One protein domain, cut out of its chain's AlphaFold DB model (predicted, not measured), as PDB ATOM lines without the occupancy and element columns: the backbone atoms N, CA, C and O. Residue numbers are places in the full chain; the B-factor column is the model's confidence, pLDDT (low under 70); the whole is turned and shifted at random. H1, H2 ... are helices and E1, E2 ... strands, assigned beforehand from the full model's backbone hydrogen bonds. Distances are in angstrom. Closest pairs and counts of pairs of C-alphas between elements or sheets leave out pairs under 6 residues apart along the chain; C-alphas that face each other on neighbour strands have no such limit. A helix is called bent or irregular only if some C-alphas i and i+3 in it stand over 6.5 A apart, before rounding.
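What this domain is: This is residues 29 to 223 of the 251 residues of the protein "Hypothetical protein" of Symbiodinium necroappetens (UniProt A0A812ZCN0). A small twisted sheet of four parallel strands, with H6 over one face and the helix arm H2a over the other, makes a head at one end, and three long helical pieces, the hairpin of H2b and H3 with H7 loosely beside H3, extend from it as a long arm. H5 lies at the end of the head away from that arm, and residues 91 to 97, at the turn of the hairpin, stick out. The printed part has 195 residues, with seven named helices and four named strands in the order H1 E1 H2 H3 E2 H4 H5 E3 H6 E4 H7; the sheet runs E2 E1 E3 E4, and the class is mixed, helices and strands. The whole is loose, with a radius of gyration of the C-alphas of 21.1 A and spans of 71 by 33 by 32 A.

Where its parts are: H1 is residues 29 to 33, with C-alpha 29 at (354.004, 419.629, 411.505). E1 is residues 49 to 53, 12.6 A long. H2, residues 59 to 92, was assigned as one helix by its hydrogen bonds but is bent: C-alphas 70 and 73 are 7.4 A apart. Its arms are H2a, residues 59 to 70, 16.6 A long, and H2b, residues 73 to 92, 29.0 A long. H3, residues 98 to 123, spans 32.0 A and has a kink of 58 degrees near residue 117; it is irregular, with C-alphas 118 and 121 7.9 A apart. E2 is residues 132 to 134 and H4 residues 135 to 138. H5, residues 144 to 159, spans 23.7 A and has a kink of 39 degrees near residue 153; it is irregular too, with C-alphas 152 and 155 7.3 A apart. E3 is residues 163 to 168, 15.6 A long, beginning at C-alpha 163 (338.635, 408.860, 396.447). H6 is residues 176 to 189, 20.0 A long, and E4 is residues 194 to 198. H7, residues 201 to 223, spans 32.7 A and ends at C-alpha 223 (384.863, 392.364, 391.609).

How they stand to each other: E2 and E1 are parallel, with N 133 and O 49 2.9 A apart, within hydrogen-bond range. E1 and E3 are parallel at 19 degrees, with N 165 and O 50 at 2.8 A. E3 and E4 are parallel, with N 195 and O 164 at 2.8 A. Two strand-helix-strand units, parallel neighbour strands joined through helices, are E1, H2 H3, E2 and E3, H6, E4; E2, H4 H5, E3 is a split one, with E1 between its strands. Each of the three crossovers is right-handed. H6 and H2a are on opposite faces, making three layers, at heights over the sheet of 9.6 A and 9.5 A. H4 and H5 only graze the sheet. H5, with residues 155 to 159 alone, touches H6, closest at C-alphas 159 and 185, 5.6 A. H2a touches H7 about perpendicular, at 81 degrees, closest at C-alphas 65 and 202, 5.9 A. H2a also touches H3, closest at C-alphas 67 and 118, 6.2 A. H2b and H3 form a helical hairpin, a shallow tilt of 27 degrees, opposite ways, closest at C-alphas 75 and 113, 4.8 A. H3 and H7 are close but not clearly touching, with C-alphas 106 and 213 7.7 A apart; H2b and H7 are apart. H1 is not on the sheet and is close to but not clearly touching H4, with C-alphas 31 and 137 7.7 A apart. Every O i to N i+4 pair is within hydrogen-bond range in H1, H2a, H2b, H6 and H7, against 18 of 22 in H3 and 10 of 12 in H5; H4 is too short for such a pair.

The domain as a whole: The C-alphas farthest apart are those of Ala 95 and Ala 145, 72.1 A. The printed part has no cut, and the link from H1 to E1, 15 residues, is long. Mean pLDDT of the printed part is 86.1; residues 29 to 47 and 124 to 129 are under 70.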
ATOM      1  N   SER A  29     353.058 419.788 412.628       40.44
ATOM      2  CA  SER A  29     354.004 419.629 411.505       40.44
ATOM      3  C   SER A  29     353.487 418.699 410.396       40.44
ATOM      4  O   SER A  29     353.810 418.885 409.229       40.44
ATOM      5  N   TRP A  30     352.645 417.727 410.752       39.72
ATOM      6  CA  TRP A  30     352.015 416.789 409.823       39.72
ATOM      7  C   TRP A  30     350.918 417.414 408.943       39.72
ATOM      8  O   TRP A  30     350.832 417.087 407.763       39.72
ATOM      9  N   CYS A  31     350.099 418.329 409.478       45.25
ATOM     10  CA  CYS A  31     349.030 418.988 408.713       45.25
ATOM     11  C   CYS A  31     349.576 419.905 407.613       45.25
ATOM     12  O   CYS A  31     348.988 419.984 406.537       45.25
ATOM     13  N   LEU A  32     350.702 420.574 407.885       47.31
ATOM     14  CA  LEU A  32     351.402 421.428 406.920       47.31
ATOM     15  C   LEU A  32     352.025 420.612 405.782       47.31
ATOM     16  O   LEU A  32     352.024 421.054 404.639       47.31
ATOM     17  N   GLN A  33     352.523 419.411 406.087       49.75
ATOM     18  CA  GLN A  33     353.282 418.598 405.140       49.75
ATOM     19  C   GLN A  33     352.419 417.904 404.071       49.75
ATOM     20  O   GLN A  33     352.926 417.610 402.992       49.75
ATOM     21  N   PHE A  34     351.132 417.662 404.346       50.53
ATOM     22  CA  PHE A  34     350.238 416.894 403.465       50.53
ATOM     23  C   PHE A  34     348.926 417.612 403.126       50.53
ATOM     24  O   PHE A  34     347.931 416.953 402.870       50.53
ATOM     25  N   ARG A  35     348.886 418.953 403.140       55.94
ATOM     26  CA  ARG A  35     347.707 419.760 402.745       55.94
ATOM     27  C   ARG A  35     346.376 419.204 403.293       55.94
ATOM     28  O   ARG A  35     345.420 418.957 402.555       55.94
ATOM     29  N   ILE A  36     346.341 418.972 404.605       55.53
ATOM     30  CA  ILE A  36     345.187 418.373 405.287       55.53
ATOM     31  C   ILE A  36     344.111 419.441 405.475       55.53
ATOM     32  O   ILE A  36     344.361 420.480 406.090       55.53
ATOM     33  N   SER A  37     342.918 419.188 404.939       54.47
ATOM     34  CA  SER A  37     341.807 420.137 404.972       54.47
ATOM     35  C   SER A  37     341.229 420.252 406.385       54.47
ATOM     36  O   SER A  37     340.736 419.273 406.938       54.47
ATOM     37  N   ARG A  38     341.245 421.451 406.982       52.75
ATOM     38  CA  ARG A  38     340.439 421.759 408.178       52.75
ATOM     39  C   ARG A  38     339.096 422.329 407.737       52.75
ATOM     40  O   ARG A  38     338.861 423.529 407.851       52.75
ATOM     41  N   GLN A  39     338.231 421.485 407.188       51.03
ATOM     42  CA  GLN A  39     336.877 421.916 406.852       51.03
ATOM     43  C   GLN A  39     336.029 422.011 408.115       51.03
ATOM     44  O   GLN A  39     335.858 421.043 408.853       51.03
ATOM     45  N   THR A  40     335.500 423.207 408.357       48.88
ATOM     46  CA  THR A  40     334.406 423.393 409.309       48.88
ATOM     47  C   THR A  40     333.115 422.871 408.677       48.88
ATOM     48  O   THR A  40     332.970 422.898 407.459       48.88
ATOM     49  N   LEU A  41     332.152 422.432 409.495       48.72
ATOM     50  CA  LEU A  41     330.844 421.875 409.089       48.72
ATOM     51  C   LEU A  41     330.028 422.721 408.078       48.72
ATOM     52  O   LEU A  41     328.962 422.288 407.651       48.72
ATOM     53  N   ARG A  42     330.471 423.940 407.741       39.69
ATOM     54  CA  ARG A  42     329.754 424.915 406.911       39.69
ATOM     55  C   ARG A  42     330.160 424.935 405.433       39.69
ATOM     56  O   ARG A  42     329.356 425.401 404.639       39.69
ATOM     57  N   GLU A  43     331.332 424.423 405.057       46.53
ATOM     58  CA  GLU A  43     331.825 424.438 403.667       46.53
ATOM     59  C   GLU A  43     332.420 423.070 403.317       46.53
ATOM     60  O   GLU A  43     333.617 422.828 403.468       46.53
ATOM     61  N   VAL A  44     331.575 422.133 402.877       50.78
ATOM     62  CA  VAL A  44     332.047 420.861 402.304       50.78
ATOM     63  C   VAL A  44     332.367 421.101 400.828       50.78
ATOM     64  O   VAL A  44     331.646 420.656 399.944       50.78
ATOM     65  N   GLU A  45     333.417 421.879 400.563       51.75
ATOM     66  CA  GLU A  45     333.963 422.048 399.213       51.75
ATOM     67  C   GLU A  45     334.913 420.881 398.906       51.75
ATOM     68  O   GLU A  45     336.049 420.855 399.383       51.75
ATOM     69  N   ASP A  46     334.415 419.898 398.153       57.59
ATOM     70  CA  ASP A  46     335.117 418.767 397.527       57.59
ATOM     71  C   ASP A  46     336.325 418.217 398.305       57.59
ATOM     72  O   ASP A  46     337.454 418.683 398.156       57.59
ATOM     73  N   VAL A  47     336.121 417.177 399.118       65.12
ATOM     74  CA  VAL A  47     337.246 416.387 399.639       65.12
ATOM     75  C   VAL A  47     337.768 415.503 398.508       65.12
ATOM     76  O   VAL A  47     337.037 414.698 397.940       65.12
ATOM     77  N   GLU A  48     339.050 415.614 398.175       81.69
ATOM     78  CA  GLU A  48     339.609 414.798 397.096       81.69
ATOM     79  C   GLU A  48     339.920 413.384 397.587       81.69
ATOM     80  O   GLU A  48     339.471 412.415 396.976       81.69
ATOM     81  N   VAL A  49     340.629 413.247 398.713       90.62
ATOM     82  CA  VAL A  49     341.012 411.934 399.250       90.62
ATOM     83  C   VAL A  49     340.679 411.815 400.737       90.62
ATOM     84  O   VAL A  49     341.270 412.489 401.581       90.62
ATOM     85  N   PHE A  50     339.787 410.886 401.072       93.25
ATOM     86  CA  PHE A  50     339.531 410.460 402.448       93.25
ATOM     87  C   PHE A  50     340.546 409.399 402.873       93.25
ATOM     88  O   PHE A  50     340.670 408.376 402.199       93.25
ATOM     89  N   ILE A  51     341.249 409.595 403.992       94.25
ATOM     90  CA  ILE A  51     342.155 408.578 404.544       94.25
ATOM     91  C   ILE A  51     341.463 407.834 405.684       94.25
ATOM     92  O   ILE A  51     341.377 408.344 406.802       94.25
ATOM     93  N   SER A  52     341.059 406.592 405.428       94.81
ATOM     94  CA  SER A  52     340.602 405.694 406.488       94.81
ATOM     95  C   SER A  52     341.764 404.870 407.011       94.81
ATOM     96  O   SER A  52     342.558 404.316 406.243       94.81
ATOM     97  N   HIS A  53     341.902 404.817 408.330       93.56
ATOM     98  CA  HIS A  53     343.030 404.166 408.971       93.56
ATOM     99  C   HIS A  53     342.702 403.755 410.404       93.56
ATOM    100  O   HIS A  53     341.907 404.385 411.100       93.56
ATOM    101  N   SER A  54     343.403 402.740 410.898       91.56
ATOM    102  CA  SER A  54     343.323 402.370 412.307       91.56
ATOM    103  C   SER A  54     344.084 403.383 413.177       91.56
ATOM    104  O   SER A  54     345.275 403.636 412.978       91.56
ATOM    105  N   TRP A  55     343.442 403.958 414.197       85.56
ATOM    106  CA  TRP A  55     344.071 404.906 415.133       85.56
ATOM    107  C   TRP A  55     345.280 404.349 415.894       85.56
ATOM    108  O   TRP A  55     346.132 405.131 416.315       85.56
ATOM    109  N   SER A  56     345.343 403.027 416.066       85.75
ATOM    110  CA  SER A  56     346.401 402.310 416.792       85.75
ATOM    111  C   SER A  56     347.635 402.065 415.938       85.75
ATOM    112  O   SER A  56     348.700 401.854 416.501       85.75
ATOM    113  N   ALA A  57     347.508 402.114 414.612       85.00
ATOM    114  CA  ALA A  57     348.638 401.887 413.726       85.00
ATOM    115  C   ALA A  57     349.711 402.979 413.865       85.00
ATOM    116  O   ALA A  57     349.405 404.155 414.135       85.00
ATOM    117  N   ASP A  58     350.958 402.583 413.631       87.81
ATOM    118  CA  ASP A  58     352.128 403.412 413.867       87.81
ATOM    119  C   ASP A  58     352.160 404.645 412.965       87.81
ATOM    120  O   ASP A  58     351.796 404.630 411.784       87.81
ATOM    121  N   ARG A  59     352.624 405.759 413.539       88.94
ATOM    122  CA  ARG A  59     352.691 407.043 412.824       88.94
ATOM    123  C   ARG A  59     353.612 406.949 411.611       88.94
ATOM    124  O   ARG A  59     353.285 407.488 410.561       88.94
ATOM    125  N   TRP A  60     354.743 406.260 411.746       91.00
ATOM    126  CA  TRP A  60     355.722 406.147 410.666       91.00
ATOM    127  C   TRP A  60     355.220 405.290 409.510       91.00
ATOM    128  O   TRP A  60     355.428 405.643 408.355       91.00
ATOM    129  N   GLU A  61     354.493 404.213 409.795       90.88
ATOM    130  CA  GLU A  61     353.905 403.383 408.746       90.88
ATOM    131  C   GLU A  61     352.866 404.160 407.935       90.88
ATOM    132  O   GLU A  61     352.882 404.118 406.707       90.88
ATOM    133  N   LYS A  62     352.017 404.951 408.606       91.12
ATOM    134  CA  LYS A  62     351.063 405.848 407.934       91.12
ATOM    135  C   LYS A  62     351.774 406.889 407.079       91.12
ATOM    136  O   LYS A  62     351.368 407.119 405.946       91.12
ATOM    137  N   TYR A  63     352.840 407.494 407.606       91.75
ATOM    138  CA  TYR A  63     353.650 408.469 406.872       91.75
ATOM    139  C   TYR A  63     354.201 407.859 405.587       91.75
ATOM    140  O   TYR A  63     354.001 408.392 404.500       91.75
ATOM    141  N   LEU A  64     354.860 406.708 405.720       94.81
ATOM    142  CA  LEU A  64     355.455 405.984 404.609       94.81
ATOM    143  C   LEU A  64     354.397 405.585 403.580       94.81
ATOM    144  O   LEU A  64     354.609 405.785 402.389       94.81
ATOM    145  N   ALA A  65     353.237 405.106 404.024       95.00
ATOM    146  CA  ALA A  65     352.131 404.761 403.143       95.00
ATOM    147  C   ALA A  65     351.591 405.983 402.371       95.00
ATOM    148  O   ALA A  65     351.326 405.896 401.172       95.00
ATOM    149  N   VAL A  66     351.493 407.154 403.005       92.50
ATOM    150  CA  VAL A  66     351.103 408.390 402.306       92.50
ATOM    151  C   VAL A  66     352.185 408.834 401.310       92.50
ATOM    152  O   VAL A  66     351.851 409.185 400.179       92.50
ATOM    153  N   CYS A  67     353.475 408.747 401.661       93.81
ATOM    154  CA  CYS A  67     354.578 408.990 400.720       93.81
ATOM    155  C   CYS A  67     354.534 408.024 399.529       93.81
ATOM    156  O   CYS A  67     354.709 408.443 398.389       93.81
ATOM    157  N   TYR A  68     354.240 406.746 399.770       95.81
ATOM    158  CA  TYR A  68     354.050 405.752 398.719       95.81
ATOM    159  C   TYR A  68     352.909 406.158 397.783       95.81
ATOM    160  O   TYR A  68     353.080 406.167 396.566       95.81
ATOM    161  N   PHE A  69     351.759 406.534 398.345       94.25
ATOM    162  CA  PHE A  69     350.593 406.939 397.567       94.25
ATOM    163  C   PHE A  69     350.862 408.184 396.704       94.25
ATOM    164  O   PHE A  69     350.467 408.212 395.541       94.25
ATOM    165  N   LEU A  70     351.551 409.190 397.250       91.50
ATOM    166  CA  LEU A  70     351.800 410.464 396.568       91.50
ATOM    167  C   LEU A  70     352.982 410.423 395.596       91.50
ATOM    168  O   LEU A  70     352.892 410.930 394.479       91.50
ATOM    169  N   ASN A  71     354.101 409.843 396.023       94.00
ATOM    170  CA  ASN A  71     355.398 410.108 395.409       94.00
ATOM    171  C   ASN A  71     355.988 408.917 394.666       94.00
ATOM    172  O   ASN A  71     356.910 409.121 393.880       94.00
ATOM    173  N   LEU A  72     355.488 407.690 394.860       95.19
ATOM    174  CA  LEU A  72     356.090 406.508 394.231       95.19
ATOM    175  C   LEU A  72     356.148 406.637 392.705       95.19
ATOM    176  O   LEU A  72     357.183 406.374 392.095       95.19
ATOM    177  N   GLY A  73     355.049 407.081 392.087       93.69
ATOM    178  CA  GLY A  73     354.992 407.275 390.640       93.69
ATOM    179  C   GLY A  73     355.957 408.355 390.148       93.69
ATOM    180  O   GLY A  73     356.546 408.210 389.078       93.69
ATOM    181  N   LEU A  74     356.152 409.422 390.927       93.31
ATOM    182  CA  LEU A  74     357.103 410.486 390.606       93.31
ATOM    183  C   LEU A  74     358.552 409.996 390.760       93.31
ATOM    184  O   LEU A  74     359.364 410.207 389.864       93.31
ATOM    185  N   ALA A  75     358.850 409.280 391.846       95.94
ATOM    186  CA  ALA A  75     360.167 408.716 392.130       95.94
ATOM    187  C   ALA A  75     360.588 407.691 391.067       95.94
ATOM    188  O   ALA A  75     361.706 407.752 390.560       95.94
ATOM    189  N   ALA A  76     359.673 406.807 390.656       96.00
ATOM    190  CA  ALA A  76     359.924 405.833 389.597       96.00
ATOM    191  C   ALA A  76     360.207 406.500 388.239       96.00
ATOM    192  O   ALA A  76     361.137 406.100 387.536       96.00
ATOM    193  N   LYS A  77     359.450 407.546 387.877       95.44
ATOM    194  CA  LYS A  77     359.687 408.322 386.647       95.44
ATOM    195  C   LYS A  77     361.027 409.055 386.687       95.44
ATOM    196  O   LYS A  77     361.759 408.996 385.707       95.44
ATOM    197  N   ALA A  78     361.361 409.699 387.806       95.19
ATOM    198  CA  ALA A  78     362.629 410.409 387.976       95.19
ATOM    199  C   ALA A  78     363.832 409.457 387.868       95.19
ATOM    200  O   ALA A  78     364.768 409.724 387.118       95.19
ATOM    201  N   MET A  79     363.763 408.307 388.544       95.31
ATOM    202  CA  MET A  79     364.774 407.252 388.449       95.31
ATOM    203  C   MET A  79     364.918 406.730 387.011       95.31
ATOM    204  O   MET A  79     366.030 406.610 386.505       95.31
ATOM    205  N   THR A  80     363.802 406.465 386.325       95.19
ATOM    206  CA  THR A  80     363.817 405.969 384.937       95.19
ATOM    207  C   THR A  80     364.394 407.004 383.972       95.19
ATOM    208  O   THR A  80     365.220 406.662 383.131       95.19
ATOM    209  N   ALA A  81     364.011 408.276 384.113       96.19
ATOM    210  CA  ALA A  81     364.552 409.366 383.305       96.19
ATOM    211  C   ALA A  81     366.070 409.497 383.483       96.19
ATOM    212  O   ALA A  81     366.792 409.666 382.503       96.19
ATOM    213  N   TRP A  82     366.563 409.345 384.716       96.12
ATOM    214  CA  TRP A  82     367.996 409.347 384.992       96.12
ATOM    215  C   TRP A  82     368.725 408.204 384.277       96.12
ATOM    216  O   TRP A  82     369.731 408.436 383.613       96.12
ATOM    217  N   LEU A  83     368.195 406.980 384.339       93.56
ATOM    218  CA  LEU A  83     368.801 405.830 383.659       93.56
ATOM    219  C   LEU A  83     368.870 406.014 382.134       93.56
ATOM    220  O   LEU A  83     369.858 405.617 381.520       93.56
ATOM    221  N   VAL A  84     367.874 406.667 381.527       95.56
ATOM    222  CA  VAL A  84     367.901 407.020 380.094       95.56
ATOM    223  C   VAL A  84     369.027 408.012 379.784       95.56
ATOM    224  O   VAL A  84     369.753 407.828 378.807       95.56
ATOM    225  N   VAL A  85     369.215 409.035 380.624       94.62
ATOM    226  CA  VAL A  85     370.319 410.000 380.474       94.62
ATOM    227  C   VAL A  85     371.671 409.295 380.573       94.62
ATOM    228  O   VAL A  85     372.542 409.509 379.731       94.62
ATOM    229  N   VAL A  86     371.837 408.409 381.556       92.50
ATOM    230  CA  VAL A  86     373.081 407.654 381.755       92.50
ATOM    231  C   VAL A  86     373.374 406.733 380.574       92.50
ATOM    232  O   VAL A  86     374.512 406.696 380.113       92.50
ATOM    233  N   ALA A  87     372.364 406.055 380.025       91.31
ATOM    234  CA  ALA A  87     372.531 405.250 378.816       91.31
ATOM    235  C   ALA A  87     373.050 406.095 377.637       91.31
ATOM    236  O   ALA A  87     373.979 405.680 376.945       91.31
ATOM    237  N   GLY A  88     372.519 407.308 377.452       92.31
ATOM    238  CA  GLY A  88     373.018 408.253 376.448       92.31
ATOM    239  C   GLY A  88     374.473 408.674 376.682       92.31
ATOM    240  O   GLY A  88     375.262 408.695 375.739       92.31
ATOM    241  N   ILE A  89     374.855 408.951 377.934       89.25
ATOM    242  CA  ILE A  89     376.237 409.309 378.303       89.25
ATOM    243  C   ILE A  89     377.200 408.158 378.006       89.25
ATOM    244  O   ILE A  89     378.260 408.391 377.432       89.25
ATOM    245  N   VAL A  90     376.835 406.922 378.357       88.12
ATOM    246  CA  VAL A  90     377.669 405.735 378.111       88.12
ATOM    247  C   VAL A  90     377.894 405.515 376.613       88.12
ATOM    248  O   VAL A  90     379.006 405.191 376.205       88.12
ATOM    249  N   LEU A  91     376.870 405.743 375.781       89.06
ATOM    250  CA  LEU A  91     377.002 405.663 374.322       89.06
ATOM    251  C   LEU A  91     377.874 406.789 373.744       89.06
ATOM    252  O   LEU A  91     378.603 406.561 372.781       89.06
ATOM    253  N   ALA A  92     377.809 407.993 374.316       90.00
ATOM    254  CA  ALA A  92     378.574 409.151 373.852       90.00
ATOM    255  C   ALA A  92     380.038 409.149 374.331       90.00
ATOM    256  O   ALA A  92     380.910 409.687 373.650       90.00
ATOM    257  N   VAL A  93     380.315 408.561 375.500       88.50
ATOM    258  CA  VAL A  93     381.634 408.552 376.147       88.50
ATOM    259  C   VAL A  93     382.030 407.107 376.485       88.50
ATOM    260  O   VAL A  93     381.922 406.680 377.636       88.50
ATOM    261  N   PRO A  94     382.536 406.338 375.503       76.94
ATOM    262  CA  PRO A  94     382.833 404.912 375.675       76.94
ATOM    263  C   PRO A  94     384.020 404.625 376.613       76.94
ATOM    264  O   PRO A  94     384.264 403.474 376.960       76.94
ATOM    265  N   ALA A  95     384.762 405.654 377.035       84.75
ATOM    266  CA  ALA A  95     385.927 405.543 377.916       84.75
ATOM    267  C   ALA A  95     385.628 405.901 379.388       84.75
ATOM    268  O   ALA A  95     386.534 406.280 380.132       84.75
ATOM    269  N   LEU A  96     384.364 405.831 379.819       83.06
ATOM    270  CA  LEU A  96     383.997 406.121 381.205       83.06
ATOM    271  C   LEU A  96     384.587 405.062 382.154       83.06
ATOM    272  O   LEU A  96     384.512 403.864 381.888       83.06
ATOM    273  N   SER A  97     385.176 405.489 383.275       85.69
ATOM    274  CA  SER A  97     385.711 404.542 384.257       85.69
ATOM    275  C   SER A  97     384.589 403.734 384.914       85.69
ATOM    276  O   SER A  97     383.481 404.237 385.122       85.69
ATOM    277  N   ILE A  98     384.884 402.489 385.295       81.25
ATOM    278  CA  ILE A  98     383.896 401.587 385.901       81.25
ATOM    279  C   ILE A  98     383.279 402.175 387.181       81.25
ATOM    280  O   ILE A  98     382.068 402.095 387.379       81.25
ATOM    281  N   HIS A  99     384.078 402.870 387.999       83.88
ATOM    282  CA  HIS A  99     383.587 403.549 389.198       83.88
ATOM    283  C   HIS A  99     382.558 404.635 388.856       83.88
ATOM    284  O   HIS A  99     381.518 404.723 389.504       83.88
ATOM    285  N   MET A 100     382.805 405.432 387.810       85.75
ATOM    286  CA  MET A 100     381.856 406.457 387.362       85.75
ATOM    287  C   MET A 100     380.582 405.825 386.795       85.75
ATOM    288  O   MET A 100     379.489 406.331 387.046       85.75
ATOM    289  N   MET A 101     380.687 404.683 386.104       85.94
ATOM    290  CA  MET A 101     379.513 403.929 385.653       85.94
ATOM    291  C   MET A 101     378.642 403.468 386.826       85.94
ATOM    292  O   MET A 101     377.425 403.639 386.761       85.94
ATOM    293  N   PHE A 102     379.231 402.942 387.908       88.56
ATOM    294  CA  PHE A 102     378.485 402.566 389.115       88.56
ATOM    295  C   PHE A 102     377.847 403.774 389.806       88.56
ATOM    296  O   PHE A 102     376.666 403.723 390.146       88.56
ATOM    297  N   VAL A 103     378.576 404.883 389.959       90.38
ATOM    298  CA  VAL A 103     378.026 406.103 390.570       90.38
ATOM    299  C   VAL A 103     376.806 406.596 389.794       90.38
ATOM    300  O   VAL A 103     375.740 406.804 390.373       90.38
ATOM    301  N   PHE A 104     376.917 406.733 388.472       91.81
ATOM    302  CA  PHE A 104     375.826 407.266 387.665       91.81
ATOM    303  C   PHE A 104     374.680 406.277 387.456       91.81
ATOM    304  O   PHE A 104     373.531 406.707 387.437       91.81
ATOM    305  N   SER A 105     374.953 404.979 387.319       90.88
ATOM    306  CA  SER A 105     373.916 403.981 387.007       90.88
ATOM    307  C   SER A 105     373.223 403.413 388.243       90.88
ATOM    308  O   SER A 105     372.119 402.890 388.121       90.88
ATOM    309  N   LEU A 106     373.851 403.496 389.420       91.94
ATOM    310  CA  LEU A 106     373.338 402.916 390.661       91.94
ATOM    311  C   LEU A 106     373.130 403.980 391.745       91.94
ATOM    312  O   LEU A 106     371.996 404.183 392.179       91.94
ATOM    313  N   ASP A 107     374.188 404.680 392.161       93.88
ATOM    314  CA  ASP A 107     374.128 405.554 393.343       93.88
ATOM    315  C   ASP A 107     373.191 406.748 393.115       93.88
ATOM    316  O   ASP A 107     372.269 406.984 393.898       93.88
ATOM    317  N   VAL A 108     373.380 407.483 392.014       95.12
ATOM    318  CA  VAL A 108     372.559 408.661 391.704       95.12
ATOM    319  C   VAL A 108     371.076 408.320 391.497       95.12
ATOM    320  O   VAL A 108     370.247 409.016 392.088       95.12
ATOM    321  N   PRO A 109     370.672 407.287 390.729       95.25
ATOM    322  CA  PRO A 109     369.257 406.958 390.580       95.25
ATOM    323  C   PRO A 109     368.616 406.485 391.890       95.25
ATOM    324  O   PRO A 109     367.470 406.850 392.147       95.25
ATOM    325  N   VAL A 110     369.339 405.761 392.757       95.75
ATOM    326  CA  VAL A 110     368.840 405.392 394.096       95.75
ATOM    327  C   VAL A 110     368.656 406.632 394.972       95.75
ATOM    328  O   VAL A 110     367.591 406.810 395.561       95.75
ATOM    329  N   VAL A 111     369.644 407.530 395.021       95.44
ATOM    330  CA  VAL A 111     369.536 408.795 395.767       95.44
ATOM    331  C   VAL A 111     368.384 409.644 395.226       95.44
ATOM    332  O   VAL A 111     367.574 410.148 396.002       95.44
ATOM    333  N   THR A 112     368.251 409.741 393.903       94.88
ATOM    334  CA  THR A 112     367.157 410.460 393.235       94.88
ATOM    335  C   THR A 112     365.806 409.867 393.615       94.88
ATOM    336  O   THR A 112     364.900 410.608 393.995       94.88
ATOM    337  N   PHE A 113     365.670 408.537 393.578       96.69
ATOM    338  CA  PHE A 113     364.454 407.858 394.006       96.69
ATOM    339  C   PHE A 113     364.115 408.204 395.458       96.69
ATOM    340  O   PHE A 113     362.994 408.619 395.722       96.69
ATOM    341  N   ILE A 114     365.068 408.083 396.389       96.38
ATOM    342  CA  ILE A 114     364.839 408.343 397.818       96.38
ATOM    343  C   ILE A 114     364.434 409.800 398.059       96.38
ATOM    344  O   ILE A 114     363.449 410.060 398.752       96.38
ATOM    345  N   LEU A 115     365.139 410.756 397.450       95.12
ATOM    346  CA  LEU A 115     364.819 412.178 397.581       95.12
ATOM    347  C   LEU A 115     363.413 412.487 397.059       95.12
ATOM    348  O   LEU A 115     362.613 413.112 397.753       95.12
ATOM    349  N   VAL A 116     363.070 412.000 395.867       94.75
ATOM    350  CA  VAL A 116     361.740 412.220 395.286       94.75
ATOM    351  C   VAL A 116     360.660 411.455 396.057       94.75
ATOM    352  O   VAL A 116     359.555 411.962 396.222       94.75
ATOM    353  N   PHE A 117     360.957 410.273 396.592       95.81
ATOM    354  CA  PHE A 117     360.010 409.478 397.372       95.81
ATOM    355  C   PHE A 117     359.580 410.186 398.664       95.81
ATOM    356  O   PHE A 117     358.398 410.175 399.009       95.81
ATOM    357  N   PHE A 118     360.511 410.826 399.378       94.00
ATOM    358  CA  PHE A 118     360.202 411.522 400.633       94.00
ATOM    359  C   PHE A 118     359.747 412.973 400.445       94.00
ATOM    360  O   PHE A 118     358.976 413.474 401.271       94.00
ATOM    361  N   PHE A 119     360.210 413.642 399.384       91.75
ATOM    362  CA  PHE A 119     360.024 415.084 399.198       91.75
ATOM    363  C   PHE A 119     359.322 415.476 397.890       91.75
ATOM    364  O   PHE A 119     359.139 416.665 397.637       91.75
ATOM    365  N   GLY A 120     358.888 414.527 397.059       88.81
ATOM    366  CA  GLY A 120     358.244 414.787 395.764       88.81
ATOM    367  C   GLY A 120     357.006 415.687 395.840       88.81
ATOM    368  O   GLY A 120     356.805 416.560 394.997       88.81
ATOM    369  N   GLN A 121     356.225 415.557 396.908       84.56
ATOM    370  CA  GLN A 121     355.076 416.406 397.216       84.56
ATOM    371  C   GLN A 121     355.465 417.872 397.474       84.56
ATOM    372  O   GLN A 121     354.686 418.778 397.187       84.56
ATOM    373  N   HIS A 122     356.684 418.121 397.966       83.19
ATOM    374  CA  HIS A 122     357.220 419.474 398.155       83.19
ATOM    375  C   HIS A 122     357.816 420.032 396.865       83.19
ATOM    376  O   HIS A 122     357.662 421.218 396.584       83.19
ATOM    377  N   LEU A 123     358.438 419.174 396.047       75.38
ATOM    378  CA  LEU A 123     358.980 419.553 394.734       75.38
ATOM    379  C   LEU A 123     357.886 420.007 393.756       75.38
ATOM    380  O   LEU A 123     358.147 420.805 392.864       75.38
ATOM    381  N   THR A 124     356.650 419.544 393.944       69.88
ATOM    382  CA  THR A 124     355.475 420.003 393.181       69.88
ATOM    383  C   THR A 124     354.831 421.275 393.761       69.88
ATOM    384  O   THR A 124     353.732 421.657 393.352       69.88
ATOM    385  N   CYS A 125     355.500 421.936 394.718       57.94
ATOM    386  CA  CYS A 125     355.076 423.161 395.411       57.94
ATOM    387  C   CYS A 125     353.661 423.099 396.013       57.94
ATOM    388  O   CYS A 125     353.010 424.129 396.175       57.94
ATOM    389  N   GLY A 126     353.138 421.902 396.299       58.84
ATOM    390  CA  GLY A 126     351.762 421.722 396.775       58.84
ATOM    391  C   GLY A 126     350.671 422.134 395.775       58.84
ATOM    392  O   GLY A 126     349.491 422.078 396.119       58.84
ATOM    393  N   VAL A 127     351.036 422.517 394.544       59.09
ATOM    394  CA  VAL A 127     350.097 422.962 393.501       59.09
ATOM    395  C   VAL A 127     349.322 421.771 392.929       59.09
ATOM    396  O   VAL A 127     348.150 421.905 392.595       59.09
ATOM    397  N   TRP A 128     349.953 420.593 392.892       64.50
ATOM    398  CA  TRP A 128     349.442 419.392 392.216       64.50
ATOM    399  C   TRP A 128     349.091 418.239 393.169       64.50
ATOM    400  O   TRP A 128     348.783 417.137 392.719       64.50
ATOM    401  N   GLY A 129     349.185 418.462 394.484       69.81
ATOM    402  CA  GLY A 129     348.911 417.441 395.499       69.81
ATOM    403  C   GLY A 129     347.440 417.433 395.929       69.81
ATOM    404  O   GLY A 129     346.881 418.519 396.116       69.81
ATOM    405  N   PRO A 130     346.828 416.248 396.128       81.44
ATOM    406  CA  PRO A 130     345.429 416.164 396.504       81.44
ATOM    407  C   PRO A 130     345.177 416.693 397.917       81.44
ATOM    408  O   PRO A 130     346.043 416.619 398.794       81.44
ATOM    409  N   ARG A 131     343.964 417.191 398.161       82.56
ATOM    410  CA  ARG A 131     343.511 417.567 399.511       82.56
ATOM    411  C   ARG A 131     343.081 416.332 400.294       82.56
ATOM    412  O   ARG A 131     342.153 415.625 399.898       82.56
ATOM    413  N   PHE A 132     343.733 416.104 401.432       85.75
ATOM    414  CA  PHE A 132     343.419 414.977 402.305       85.75
ATOM    415  C   PHE A 132     342.467 415.367 403.427       85.75
ATOM    416  O   PHE A 132     342.581 416.442 404.023       85.75
ATOM    417  N   TRP A 133     341.585 414.436 403.765       87.75
ATOM    418  CA  TRP A 133     340.756 414.497 404.957       87.75
ATOM    419  C   TRP A 133     341.088 413.303 405.857       87.75
ATOM    420  O   TRP A 133     341.116 412.157 405.403       87.75
ATOM    421  N   VAL A 134     341.394 413.582 407.126       87.00
ATOM    422  CA  VAL A 134     341.821 412.591 408.122       87.00
ATOM    423  C   VAL A 134     341.047 412.831 409.408       87.00
ATOM    424  O   VAL A 134     341.202 413.875 410.037       87.00
ATOM    425  N   ASP A 135     340.269 411.846 409.838       84.25
ATOM    426  CA  ASP A 135     339.361 411.936 410.987       84.25
ATOM    427  C   ASP A 135     339.986 412.538 412.245       84.25
ATOM    428  O   ASP A 135     339.486 413.518 412.798       84.25
ATOM    429  N   LYS A 136     341.144 412.027 412.646       82.44
ATOM    430  CA  LYS A 136     341.860 412.437 413.848       82.44
ATOM    431  C   LYS A 136     342.358 413.885 413.804       82.44
ATOM    432  O   LYS A 136     342.658 414.452 414.852       82.44
ATOM    433  N   LEU A 137     342.498 414.460 412.610       81.81
ATOM    434  CA  LEU A 137     343.032 415.809 412.395       81.81
ATOM    435  C   LEU A 137     341.943 416.820 412.031       81.81
ATOM    436  O   LEU A 137     342.093 418.004 412.326       81.81
ATOM    437  N   CYS A 138     340.876 416.358 411.384       80.00
ATOM    438  CA  CYS A 138     339.776 417.184 410.901       80.00
ATOM    439  C   CYS A 138     338.641 417.308 411.930       80.00
ATOM    440  O   CYS A 138     337.928 418.306 411.916       80.00
ATOM    441  N   VAL A 139     338.485 416.333 412.833       81.44
ATOM    442  CA  VAL A 139     337.523 416.395 413.945       81.44
ATOM    443  C   VAL A 139     338.221 416.910 415.200       81.44
ATOM    444  O   VAL A 139     339.275 416.391 415.579       81.44
ATOM    445  N   ASP A 140     337.618 417.900 415.864       81.19
ATOM    446  CA  ASP A 140     338.090 418.376 417.167       81.19
ATOM    447  C   ASP A 140     338.076 417.223 418.180       81.19
ATOM    448  O   ASP A 140     337.060 416.565 418.390       81.19
ATOM    449  N   GLN A 141     339.234 416.945 418.775       83.12
ATOM    450  CA  GLN A 141     339.403 415.865 419.747       83.12
ATOM    451  C   GLN A 141     339.233 416.335 421.195       83.12
ATOM    452  O   GLN A 141     339.216 415.495 422.096       83.12
ATOM    453  N   THR A 142     339.143 417.647 421.416       86.81
ATOM    454  CA  THR A 142     339.189 418.279 422.737       86.81
ATOM    455  C   THR A 142     337.822 418.743 423.217       86.81
ATOM    456  O   THR A 142     337.441 418.406 424.335       86.81
ATOM    457  N   ASP A 143     337.068 419.460 422.384       86.81
ATOM    458  CA  ASP A 143     335.725 419.924 422.731       86.81
ATOM    459  C   ASP A 143     334.666 418.866 422.402       86.81
ATOM    460  O   ASP A 143     334.511 418.459 421.252       86.81
ATOM    461  N   GLU A 144     333.905 418.420 423.401       86.75
ATOM    462  CA  GLU A 144     332.928 417.335 423.246       86.75
ATOM    463  C   GLU A 144     331.763 417.718 422.317       86.75
ATOM    464  O   GLU A 144     331.315 416.906 421.497       86.75
ATOM    465  N   ALA A 145     331.307 418.972 422.382       81.62
ATOM    466  CA  ALA A 145     330.227 419.464 421.535       81.62
ATOM    467  C   ALA A 145     330.653 419.489 420.058       81.62
ATOM    468  O   ALA A 145     329.968 418.932 419.198       81.62
ATOM    469  N   THR A 146     331.823 420.050 419.763       80.38
ATOM    470  CA  THR A 146     332.378 420.111 418.405       80.38
ATOM    471  C   THR A 146     332.783 418.729 417.897       80.38
ATOM    472  O   THR A 146     332.550 418.411 416.730       80.38
ATOM    473  N   LYS A 147     333.301 417.858 418.772       83.50
ATOM    474  CA  LYS A 147     333.614 416.461 418.454       83.50
ATOM    475  C   LYS A 147     332.376 415.690 418.022       83.50
ATOM    476  O   LYS A 147     332.400 415.038 416.983       83.50
ATOM    477  N   SER A 148     331.293 415.764 418.797       84.50
ATOM    478  CA  SER A 148     330.048 415.056 418.480       84.50
ATOM    479  C   SER A 148     329.443 415.535 417.156       84.50
ATOM    480  O   SER A 148     329.051 414.712 416.329       84.50
ATOM    481  N   ALA A 149     329.457 416.847 416.906       82.50
ATOM    482  CA  ALA A 149     329.015 417.425 415.642       82.50
ATOM    483  C   ALA A 149     329.905 416.991 414.463       82.50
ATOM    484  O   ALA A 149     329.395 416.649 413.397       82.50
ATOM    485  N   GLY A 150     331.226 416.946 414.663       82.19
ATOM    486  CA  GLY A 150     332.179 416.435 413.681       82.19
ATOM    487  C   GLY A 150     331.936 414.962 413.356       82.19
ATOM    488  O   GLY A 150     331.856 414.615 412.183       82.19
ATOM    489  N   ILE A 151     331.729 414.123 414.379       85.50
ATOM    490  CA  ILE A 151     331.416 412.693 414.227       85.50
ATOM    491  C   ILE A 151     330.109 412.487 413.458       85.50
ATOM    492  O   ILE A 151     330.052 411.659 412.550       85.50
ATOM    493  N   ALA A 152     329.072 413.264 413.779       86.12
ATOM    494  CA  ALA A 152     327.782 413.190 413.099       86.12
ATOM    495  C   ALA A 152     327.875 413.524 411.599       86.12
ATOM    496  O   ALA A 152     327.089 413.005 410.808       86.12
ATOM    497  N   ALA A 153     328.846 414.350 411.197       85.25
ATOM    498  CA  ALA A 153     329.072 414.731 409.805       85.25
ATOM    499  C   ALA A 153     330.035 413.807 409.039       85.25
ATOM    500  O   ALA A 153     330.163 413.942 407.821       85.25
ATOM    501  N   LEU A 154     330.691 412.848 409.705       86.44
ATOM    502  CA  LEU A 154     331.635 411.918 409.068       86.44
ATOM    503  C   LEU A 154     331.062 411.194 407.847       86.44
ATOM    504  O   LEU A 154     331.737 411.186 406.815       86.44
ATOM    505  N   PRO A 155     329.825 410.657 407.881       88.94
ATOM    506  CA  PRO A 155     329.247 410.009 406.709       88.94
ATOM    507  C   PRO A 155     329.171 410.926 405.489       88.94
ATOM    508  O   PRO A 155     329.380 410.467 404.371       88.94
ATOM    509  N   THR A 156     328.908 412.217 405.696       86.94
ATOM    510  CA  THR A 156     328.842 413.212 404.623       86.94
ATOM    511  C   THR A 156     330.219 413.466 404.020       86.94
ATOM    512  O   THR A 156     330.344 413.486 402.800       86.94
ATOM    513  N   PHE A 157     331.267 413.594 404.840       86.56
ATOM    514  CA  PHE A 157     332.634 413.751 404.331       86.56
ATOM    515  C   PHE A 157     333.087 412.528 403.534       86.56
ATOM    516  O   PHE A 157     333.631 412.676 402.442       86.56
ATOM    517  N   VAL A 158     332.811 411.321 404.035       90.56
ATOM    518  CA  VAL A 158     333.122 410.070 403.330       90.56
ATOM    519  C   VAL A 158     332.368 409.992 401.999       90.56
ATOM    520  O   VAL A 158     332.971 409.705 400.967       90.56
ATOM    521  N   ALA A 159     331.062 410.270 402.006       89.19
ATOM    522  CA  ALA A 159     330.216 410.198 400.817       89.19
ATOM    523  C   ALA A 159     330.528 411.282 399.773       89.19
ATOM    524  O   ALA A 159     330.281 411.050 398.598       89.19
ATOM    525  N   ASN A 160     331.091 412.424 400.177       88.06
ATOM    526  CA  ASN A 160     331.488 413.508 399.272       88.06
ATOM    527  C   ASN A 160     332.958 413.419 398.826       88.06
ATOM    528  O   ASN A 160     333.425 414.282 398.085       88.06
ATOM    529  N   SER A 161     333.711 412.419 399.290       89.75
ATOM    530  CA  SER A 161     335.121 412.278 398.927       89.75
ATOM    531  C   SER A 161     335.285 411.630 397.557       89.75
ATOM    532  O   SER A 161     334.742 410.556 397.330       89.75
ATOM    533  N   SER A 162     336.086 412.213 396.662       90.81
ATOM    534  CA  SER A 162     336.261 411.664 395.303       90.81
ATOM    535  C   SER A 162     336.998 410.313 395.274       90.81
ATOM    536  O   SER A 162     336.791 409.487 394.380       90.81
ATOM    537  N   GLN A 163     337.850 410.075 396.275       94.00
ATOM    538  CA  GLN A 163     338.635 408.860 396.447       94.00
ATOM    539  C   GLN A 163     338.771 408.510 397.934       94.00
ATOM    540  O   GLN A 163     338.835 409.393 398.789       94.00
ATOM    541  N   MET A 164     338.897 407.221 398.245       95.50
ATOM    542  CA  MET A 164     339.214 406.735 399.589       95.50
ATOM    543  C   MET A 164     340.532 405.971 399.572       95.50
ATOM    544  O   MET A 164     340.693 405.007 398.824       95.50
ATOM    545  N   LEU A 165     341.473 406.394 400.411       96.56
ATOM    546  CA  LEU A 165     342.716 405.695 400.698       96.56
ATOM    547  C   LEU A 165     342.574 404.955 402.030       96.56
ATOM    548  O   LEU A 165     342.491 405.566 403.092       96.56
ATOM    549  N   VAL A 166     342.558 403.631 401.968       96.81
ATOM    550  CA  VAL A 166     342.502 402.748 403.131       96.81
ATOM    551  C   VAL A 166     343.913 402.318 403.497       96.81
ATOM    552  O   VAL A 166     344.548 401.554 402.769       96.81
ATOM    553  N   LEU A 167     344.386 402.792 404.644       96.38
ATOM    554  CA  LEU A 167     345.646 402.379 405.248       96.38
ATOM    555  C   LEU A 167     345.369 401.227 406.214       96.38
ATOM    556  O   LEU A 167     345.014 401.459 407.375       96.38
ATOM    557  N   TRP A 168     345.487 399.992 405.726       95.06
ATOM    558  CA  TRP A 168     345.097 398.822 406.509       95.06
ATOM    559  C   TRP A 168     346.292 398.142 407.182       95.06
ATOM    560  O   TRP A 168     347.340 397.884 406.579       95.06
ATOM    561  N   ASP A 169     346.095 397.849 408.460       93.94
ATOM    562  CA  ASP A 169     346.906 396.987 409.309       93.94
ATOM    563  C   ASP A 169     346.067 395.770 409.738       93.94
ATOM    564  O   ASP A 169     344.935 395.582 409.287       93.94
ATOM    565  N   LYS A 170     346.602 394.939 410.636       93.31
ATOM    566  CA  LYS A 170     345.875 393.767 411.152       93.31
ATOM    567  C   LYS A 170     344.576 394.149 411.880       93.31
ATOM    568  O   LYS A 170     343.609 393.407 411.789       93.31
ATOM    569  N   SER A 171     344.544 395.311 412.545       93.12
ATOM    570  CA  SER A 171     343.389 395.768 413.335       93.12
ATOM    571  C   SER A 171     342.326 396.527 412.534       93.12
ATOM    572  O   SER A 171     341.246 396.804 413.053       93.12
ATOM    573  N   TYR A 172     342.601 396.885 411.275       94.38
ATOM    574  CA  TYR A 172     341.739 397.769 410.489       94.38
ATOM    575  C   TYR A 172     340.304 397.237 410.362       94.38
ATOM    576  O   TYR A 172     339.350 397.944 410.682       94.38
ATOM    577  N   TYR A 173     340.150 395.970 409.965       92.94
ATOM    578  CA  TYR A 173     338.837 395.349 409.756       92.94
ATOM    579  C   TYR A 173     338.148 394.910 411.056       92.94
ATOM    580  O   TYR A 173     336.972 394.555 411.038       92.94
ATOM    581  N   GLU A 174     338.839 394.962 412.195       93.31
ATOM    582  CA  GLU A 174     338.253 394.697 413.517       93.31
ATOM    583  C   GLU A 174     337.500 395.928 414.050       93.31
ATOM    584  O   GLU A 174     336.658 395.831 414.944       93.31
ATOM    585  N   ARG A 175     337.780 397.114 413.493       90.50
ATOM    586  CA  ARG A 175     337.196 398.376 413.943       90.50
ATOM    587  C   ARG A 175     335.895 398.678 413.220       90.50
ATOM    588  O   ARG A 175     335.877 398.978 412.028       90.50
ATOM    589  N   LEU A 176     334.809 398.721 413.996       92.44
ATOM    590  CA  LEU A 176     333.478 399.100 413.514       92.44
ATOM    591  C   LEU A 176     333.498 400.434 412.759       92.44
ATOM    592  O   LEU A 176     332.870 400.549 411.713       92.44
ATOM    593  N   TRP A 177     334.247 401.415 413.267       90.81
ATOM    594  CA  TRP A 177     334.330 402.739 412.659       90.81
ATOM    595  C   TRP A 177     334.946 402.708 411.250       90.81
ATOM    596  O   TRP A 177     334.344 403.212 410.306       90.81
ATOM    597  N   CYS A 178     336.084 402.031 411.073       94.06
ATOM    598  CA  CYS A 178     336.734 401.885 409.766       94.06
ATOM    599  C   CYS A 178     335.843 401.122 408.768       94.06
ATOM    600  O   CYS A 178     335.722 401.504 407.605       94.06
ATOM    601  N   ASN A 179     335.162 400.066 409.229       95.31
ATOM    602  CA  ASN A 179     334.213 399.314 408.401       95.31
ATOM    603  C   ASN A 179     332.990 400.156 408.005       95.31
ATOM    604  O   ASN A 179     332.503 400.048 406.880       95.31
ATOM    605  N   PHE A 180     332.507 401.009 408.909       94.75
ATOM    606  CA  PHE A 180     331.410 401.934 408.648       94.75
ATOM    607  C   PHE A 180     331.783 402.943 407.553       94.75
ATOM    608  O   PHE A 180     331.058 403.048 406.564       94.75
ATOM    609  N   GLU A 181     332.944 403.594 407.657       94.81
ATOM    610  CA  GLU A 181     333.474 404.493 406.618       94.81
ATOM    611  C   GLU A 181     333.611 403.777 405.268       94.81
ATOM    612  O   GLU A 181     333.133 404.269 404.244       94.81
ATOM    613  N   LEU A 182     334.200 402.577 405.268       95.81
ATOM    614  CA  LEU A 182     334.375 401.777 404.056       95.81
ATOM    615  C   LEU A 182     333.028 401.447 403.404       95.81
ATOM    616  O   LEU A 182     332.878 401.582 402.190       95.81
ATOM    617  N   SER A 183     332.031 401.062 404.201       95.81
ATOM    618  CA  SER A 183     330.695 400.734 403.698       95.81
ATOM    619  C   SER A 183     329.988 401.940 403.070       95.81
ATOM    620  O   SER A 183     329.386 401.807 402.004       95.81
ATOM    621  N   ILE A 184     330.104 403.127 403.679       94.75
ATOM    622  CA  ILE A 184     329.526 404.368 403.152       94.75
ATOM    623  C   ILE A 184     330.193 404.736 401.832       94.75
ATOM    624  O   ILE A 184     329.501 405.045 400.859       94.75
ATOM    625  N   PHE A 185     331.523 404.671 401.781       95.44
ATOM    626  CA  PHE A 185     332.264 405.020 400.580       95.44
ATOM    627  C   PHE A 185     331.930 404.082 399.420       95.44
ATOM    628  O   PHE A 185     331.570 404.544 398.339       95.44
ATOM    629  N   VAL A 186     331.972 402.766 399.649       96.19
ATOM    630  CA  VAL A 186     331.672 401.763 398.616       96.19
ATOM    631  C   VAL A 186     330.229 401.879 398.134       96.19
ATOM    632  O   VAL A 186     329.979 401.754 396.938       96.19
ATOM    633  N   LYS A 187     329.279 402.183 399.027       95.75
ATOM    634  CA  LYS A 187     327.887 402.454 398.641       95.75
ATOM    635  C   LYS A 187     327.753 403.705 397.761       95.75
ATOM    636  O   LYS A 187     326.886 403.727 396.896       95.75
ATOM    637  N   SER A 188     328.585 404.722 397.985       92.19
ATOM    638  CA  SER A 188     328.492 406.023 397.302       92.19
ATOM    639  C   SER A 188     329.245 406.052 395.963       92.19
ATOM    640  O   SER A 188     328.723 406.573 394.983       92.19
ATOM    641  N   HIS A 189     330.439 405.454 395.893       92.94
ATOM    642  CA  HIS A 189     331.358 405.554 394.746       92.94
ATOM    643  C   HIS A 189     331.759 404.202 394.126       92.94
ATOM    644  O   HIS A 189     332.426 404.157 393.088       92.94
ATOM    645  N   GLY A 190     331.377 403.080 394.741       92.50
ATOM    646  CA  GLY A 190     331.839 401.752 394.343       92.50
ATOM    647  C   GLY A 190     333.330 401.520 394.627       92.50
ATOM    648  O   GLY A 190     333.955 402.206 395.432       92.50
ATOM    649  N   LEU A 191     333.914 400.517 393.963       94.06
ATOM    650  CA  LEU A 191     335.294 400.070 394.220       94.06
ATOM    651  C   LEU A 191     336.359 400.780 393.370       94.06
ATOM    652  O   LEU A 191     337.543 400.671 393.671       94.06
ATOM    653  N   LYS A 192     335.976 401.498 392.305       92.88
ATOM    654  CA  LYS A 192     336.942 402.094 391.359       92.88
ATOM    655  C   LYS A 192     337.794 403.193 391.999       92.88
ATOM    656  O   LYS A 192     338.983 403.285 391.709       92.88
ATOM    657  N   SER A 193     337.192 403.983 392.883       93.12
ATOM    658  CA  SER A 193     337.859 405.068 393.613       93.12
ATOM    659  C   SER A 193     338.356 404.637 394.999       93.12
ATOM    660  O   SER A 193     338.701 405.477 395.827       93.12
ATOM    661  N   LEU A 194     338.389 403.330 395.278       95.69
ATOM    662  CA  LEU A 194     338.906 402.778 396.526       95.69
ATOM    663  C   LEU A 194     340.359 402.330 396.330       95.69
ATOM    664  O   LEU A 194     340.667 401.522 395.454       95.69
ATOM    665  N   ARG A 195     341.268 402.832 397.164       96.25
ATOM    666  CA  ARG A 195     342.691 402.478 397.152       96.25
ATOM    667  C   ARG A 195     343.051 401.814 398.470       96.25
ATOM    668  O   ARG A 195     343.113 402.475 399.497       96.25
ATOM    669  N   LEU A 196     343.300 400.510 398.434       96.06
ATOM    670  CA  LEU A 196     343.774 399.756 399.594       96.06
ATOM    671  C   LEU A 196     345.304 399.752 399.602       96.06
ATOM    672  O   LEU A 196     345.923 399.310 398.634       96.06
ATOM    673  N   LEU A 197     345.911 400.218 400.689       96.69
ATOM    674  CA  LEU A 197     347.357 400.251 400.857       96.69
ATOM    675  C   LEU A 197     347.747 399.569 402.178       96.69
ATOM    676  O   LEU A 197     347.428 400.094 403.249       96.69
ATOM    677  N   PRO A 198     348.424 398.404 402.129       96.25
ATOM    678  CA  PRO A 198     348.923 397.757 403.333       96.25
ATOM    679  C   PRO A 198     350.042 398.588 403.955       96.25
ATOM    680  O   PRO A 198     350.979 398.986 403.259       96.25
ATOM    681  N   LEU A 199     350.004 398.780 405.273       95.12
ATOM    682  CA  LEU A 199     351.033 399.555 405.975       95.12
ATOM    683  C   LEU A 199     352.441 398.939 405.890       95.12
ATOM    684  O   LEU A 199     353.427 399.668 405.798       95.12
ATOM    685  N   TRP A 200     352.542 397.610 405.810       95.12
ATOM    686  CA  TRP A 200     353.817 396.892 405.687       95.12
ATOM    687  C   TRP A 200     354.463 396.997 404.297       95.12
ATOM    688  O   TRP A 200     355.660 396.735 404.156       95.12
ATOM    689  N   LEU A 201     353.705 397.393 403.265       96.12
ATOM    690  CA  LEU A 201     354.183 397.388 401.880       96.12
ATOM    691  C   LEU A 201     355.332 398.378 401.668       96.12
ATOM    692  O   LEU A 201     356.306 398.071 400.986       96.12
ATOM    693  N   THR A 202     355.227 399.567 402.262       95.62
ATOM    694  CA  THR A 202     356.234 400.615 402.061       95.62
ATOM    695  C   THR A 202     357.549 400.312 402.786       95.62
ATOM    696  O   THR A 202     358.594 400.382 402.139       95.62
ATOM    697  N   PRO A 203     357.552 399.922 404.078       95.81
ATOM    698  CA  PRO A 203     358.767 399.446 404.739       95.81
ATOM    699  C   PRO A 203     359.419 398.272 404.003       95.81
ATOM    700  O   PRO A 203     360.640 398.251 403.849       95.81
ATOM    701  N   TRP A 204     358.618 397.328 403.502       96.62
ATOM    702  CA  TRP A 204     359.118 396.209 402.706       96.62
ATOM    703  C   TRP A 204     359.799 396.680 401.411       96.62
ATOM    704  O   TRP A 204     360.922 396.264 401.129       96.62
ATOM    705  N   LEU A 205     359.179 397.598 400.659       96.38
ATOM    706  CA  LEU A 205     359.768 398.177 399.448       96.38
ATOM    707  C   LEU A 205     361.106 398.870 399.750       96.38
ATOM    708  O   LEU A 205     362.104 398.604 399.090       96.38
ATOM    709  N   LEU A 206     361.155 399.734 400.764       96.31
ATOM    710  CA  LEU A 206     362.380 400.474 401.090       96.31
ATOM    711  C   LEU A 206     363.494 399.545 401.586       96.31
ATOM    712  O   LEU A 206     364.655 399.725 401.223       96.31
ATOM    713  N   THR A 207     363.142 398.523 402.368       96.94
ATOM    714  CA  THR A 207     364.099 397.522 402.853       96.94
ATOM    715  C   THR A 207     364.648 396.683 401.704       96.94
ATOM    716  O   THR A 207     365.857 396.485 401.621       96.94
ATOM    717  N   THR A 208     363.794 396.216 400.787       96.19
ATOM    718  CA  THR A 208     364.244 395.440 399.620       96.19
ATOM    719  C   THR A 208     365.138 396.278 398.712       96.19
ATOM    720  O   THR A 208     366.210 395.812 398.339       96.19
ATOM    721  N   MET A 209     364.785 397.541 398.451       95.50
ATOM    722  CA  MET A 209     365.637 398.462 397.691       95.50
ATOM    723  C   MET A 209     366.997 398.695 398.357       95.50
ATOM    724  O   MET A 209     368.022 398.663 397.678       95.50
ATOM    725  N   LEU A 210     367.027 398.887 399.679       96.19
ATOM    726  CA  LEU A 210     368.270 399.060 400.432       96.19
ATOM    727  C   LEU A 210     369.153 397.808 400.361       96.19
ATOM    728  O   LEU A 210     370.351 397.916 400.105       96.19
ATOM    729  N   LEU A 211     368.570 396.623 400.555       97.00
ATOM    730  CA  LEU A 211     369.298 395.357 400.470       97.00
ATOM    731  C   LEU A 211     369.845 395.114 399.060       97.00
ATOM    732  O   LEU A 211     371.001 394.721 398.921       97.00
ATOM    733  N   SER A 212     369.060 395.399 398.018       95.12
ATOM    734  CA  SER A 212     369.514 395.316 396.626       95.12
ATOM    735  C   SER A 212     370.656 396.290 396.335       95.12
ATOM    736  O   SER A 212     371.636 395.900 395.703       95.12
ATOM    737  N   TYR A 213     370.578 397.526 396.836       95.44
ATOM    738  CA  TYR A 213     371.651 398.512 396.705       95.44
ATOM    739  C   TYR A 213     372.943 398.042 397.388       95.44
ATOM    740  O   TYR A 213     374.001 398.020 396.758       95.44
ATOM    741  N   ILE A 214     372.862 397.600 398.649       95.75
ATOM    742  CA  ILE A 214     374.021 397.090 399.396       95.75
ATOM    743  C   ILE A 214     374.617 395.870 398.690       95.75
ATOM    744  O   ILE A 214     375.829 395.806 398.508       95.75
ATOM    745  N   SER A 215     373.781 394.927 398.251       94.38
ATOM    746  CA  SER A 215     374.222 393.733 397.527       94.38
ATOM    747  C   SER A 215     374.977 394.090 396.243       94.38
ATOM    748  O   SER A 215     376.070 393.569 396.020       94.38
ATOM    749  N   ALA A 216     374.455 395.025 395.442       91.12
ATOM    750  CA  ALA A 216     375.111 395.483 394.220       91.12
ATOM    751  C   ALA A 216     376.452 396.186 394.502       91.12
ATOM    752  O   ALA A 216     377.435 395.938 393.804       91.12
ATOM    753  N   ARG A 217     376.526 397.019 395.550       90.00
ATOM    754  CA  ARG A 217     377.773 397.693 395.954       90.00
ATOM    755  C   ARG A 217     378.818 396.723 396.486       90.00
ATOM    756  O   ARG A 217     379.988 396.857 396.146       90.00
ATOM    757  N   LEU A 218     378.412 395.742 397.289       91.12
ATOM    758  CA  LEU A 218     379.314 394.698 397.767       91.12
ATOM    759  C   LEU A 218     379.874 393.896 396.594       91.12
ATOM    760  O   LEU A 218     381.083 393.699 396.532       91.12
ATOM    761  N   LEU A 219     379.026 393.498 395.639       88.62
ATOM    762  CA  LEU A 219     379.474 392.804 394.435       88.62
ATOM    763  C   LEU A 219     380.502 393.635 393.656       88.62
ATOM    764  O   LEU A 219     381.544 393.095 393.299       88.62
ATOM    765  N   ALA A 220     380.254 394.934 393.460       85.44
ATOM    766  CA  ALA A 220     381.200 395.830 392.794       85.44
ATOM    767  C   ALA A 220     382.571 395.847 393.499       85.44
ATOM    768  O   ALA A 220     383.603 395.635 392.863       85.44
ATOM    769  N   VAL A 221     382.590 395.984 394.830       85.62
ATOM    770  CA  VAL A 221     383.832 395.950 395.621       85.62
ATOM    771  C   VAL A 221     384.539 394.594 395.511       85.62
ATOM    772  O   VAL A 221     385.751 394.546 395.319       85.62
ATOM    773  N   PHE A 222     383.806 393.480 395.584       86.00
ATOM    774  CA  PHE A 222     384.397 392.147 395.428       86.00
ATOM    775  C   PHE A 222     384.977 391.927 394.027       86.00
ATOM    776  O   PHE A 222     386.045 391.329 393.909       86.00
ATOM    777  N   THR A 223     384.323 392.434 392.975       80.75
ATOM    778  CA  THR A 223     384.863 392.364 391.609       80.75
ATOM    779  C   THR A 223     386.135 393.192 391.441       80.75
ATOM    780  O   THR A 223     387.034 392.778 390.718       80.75
TER     781      THR A 223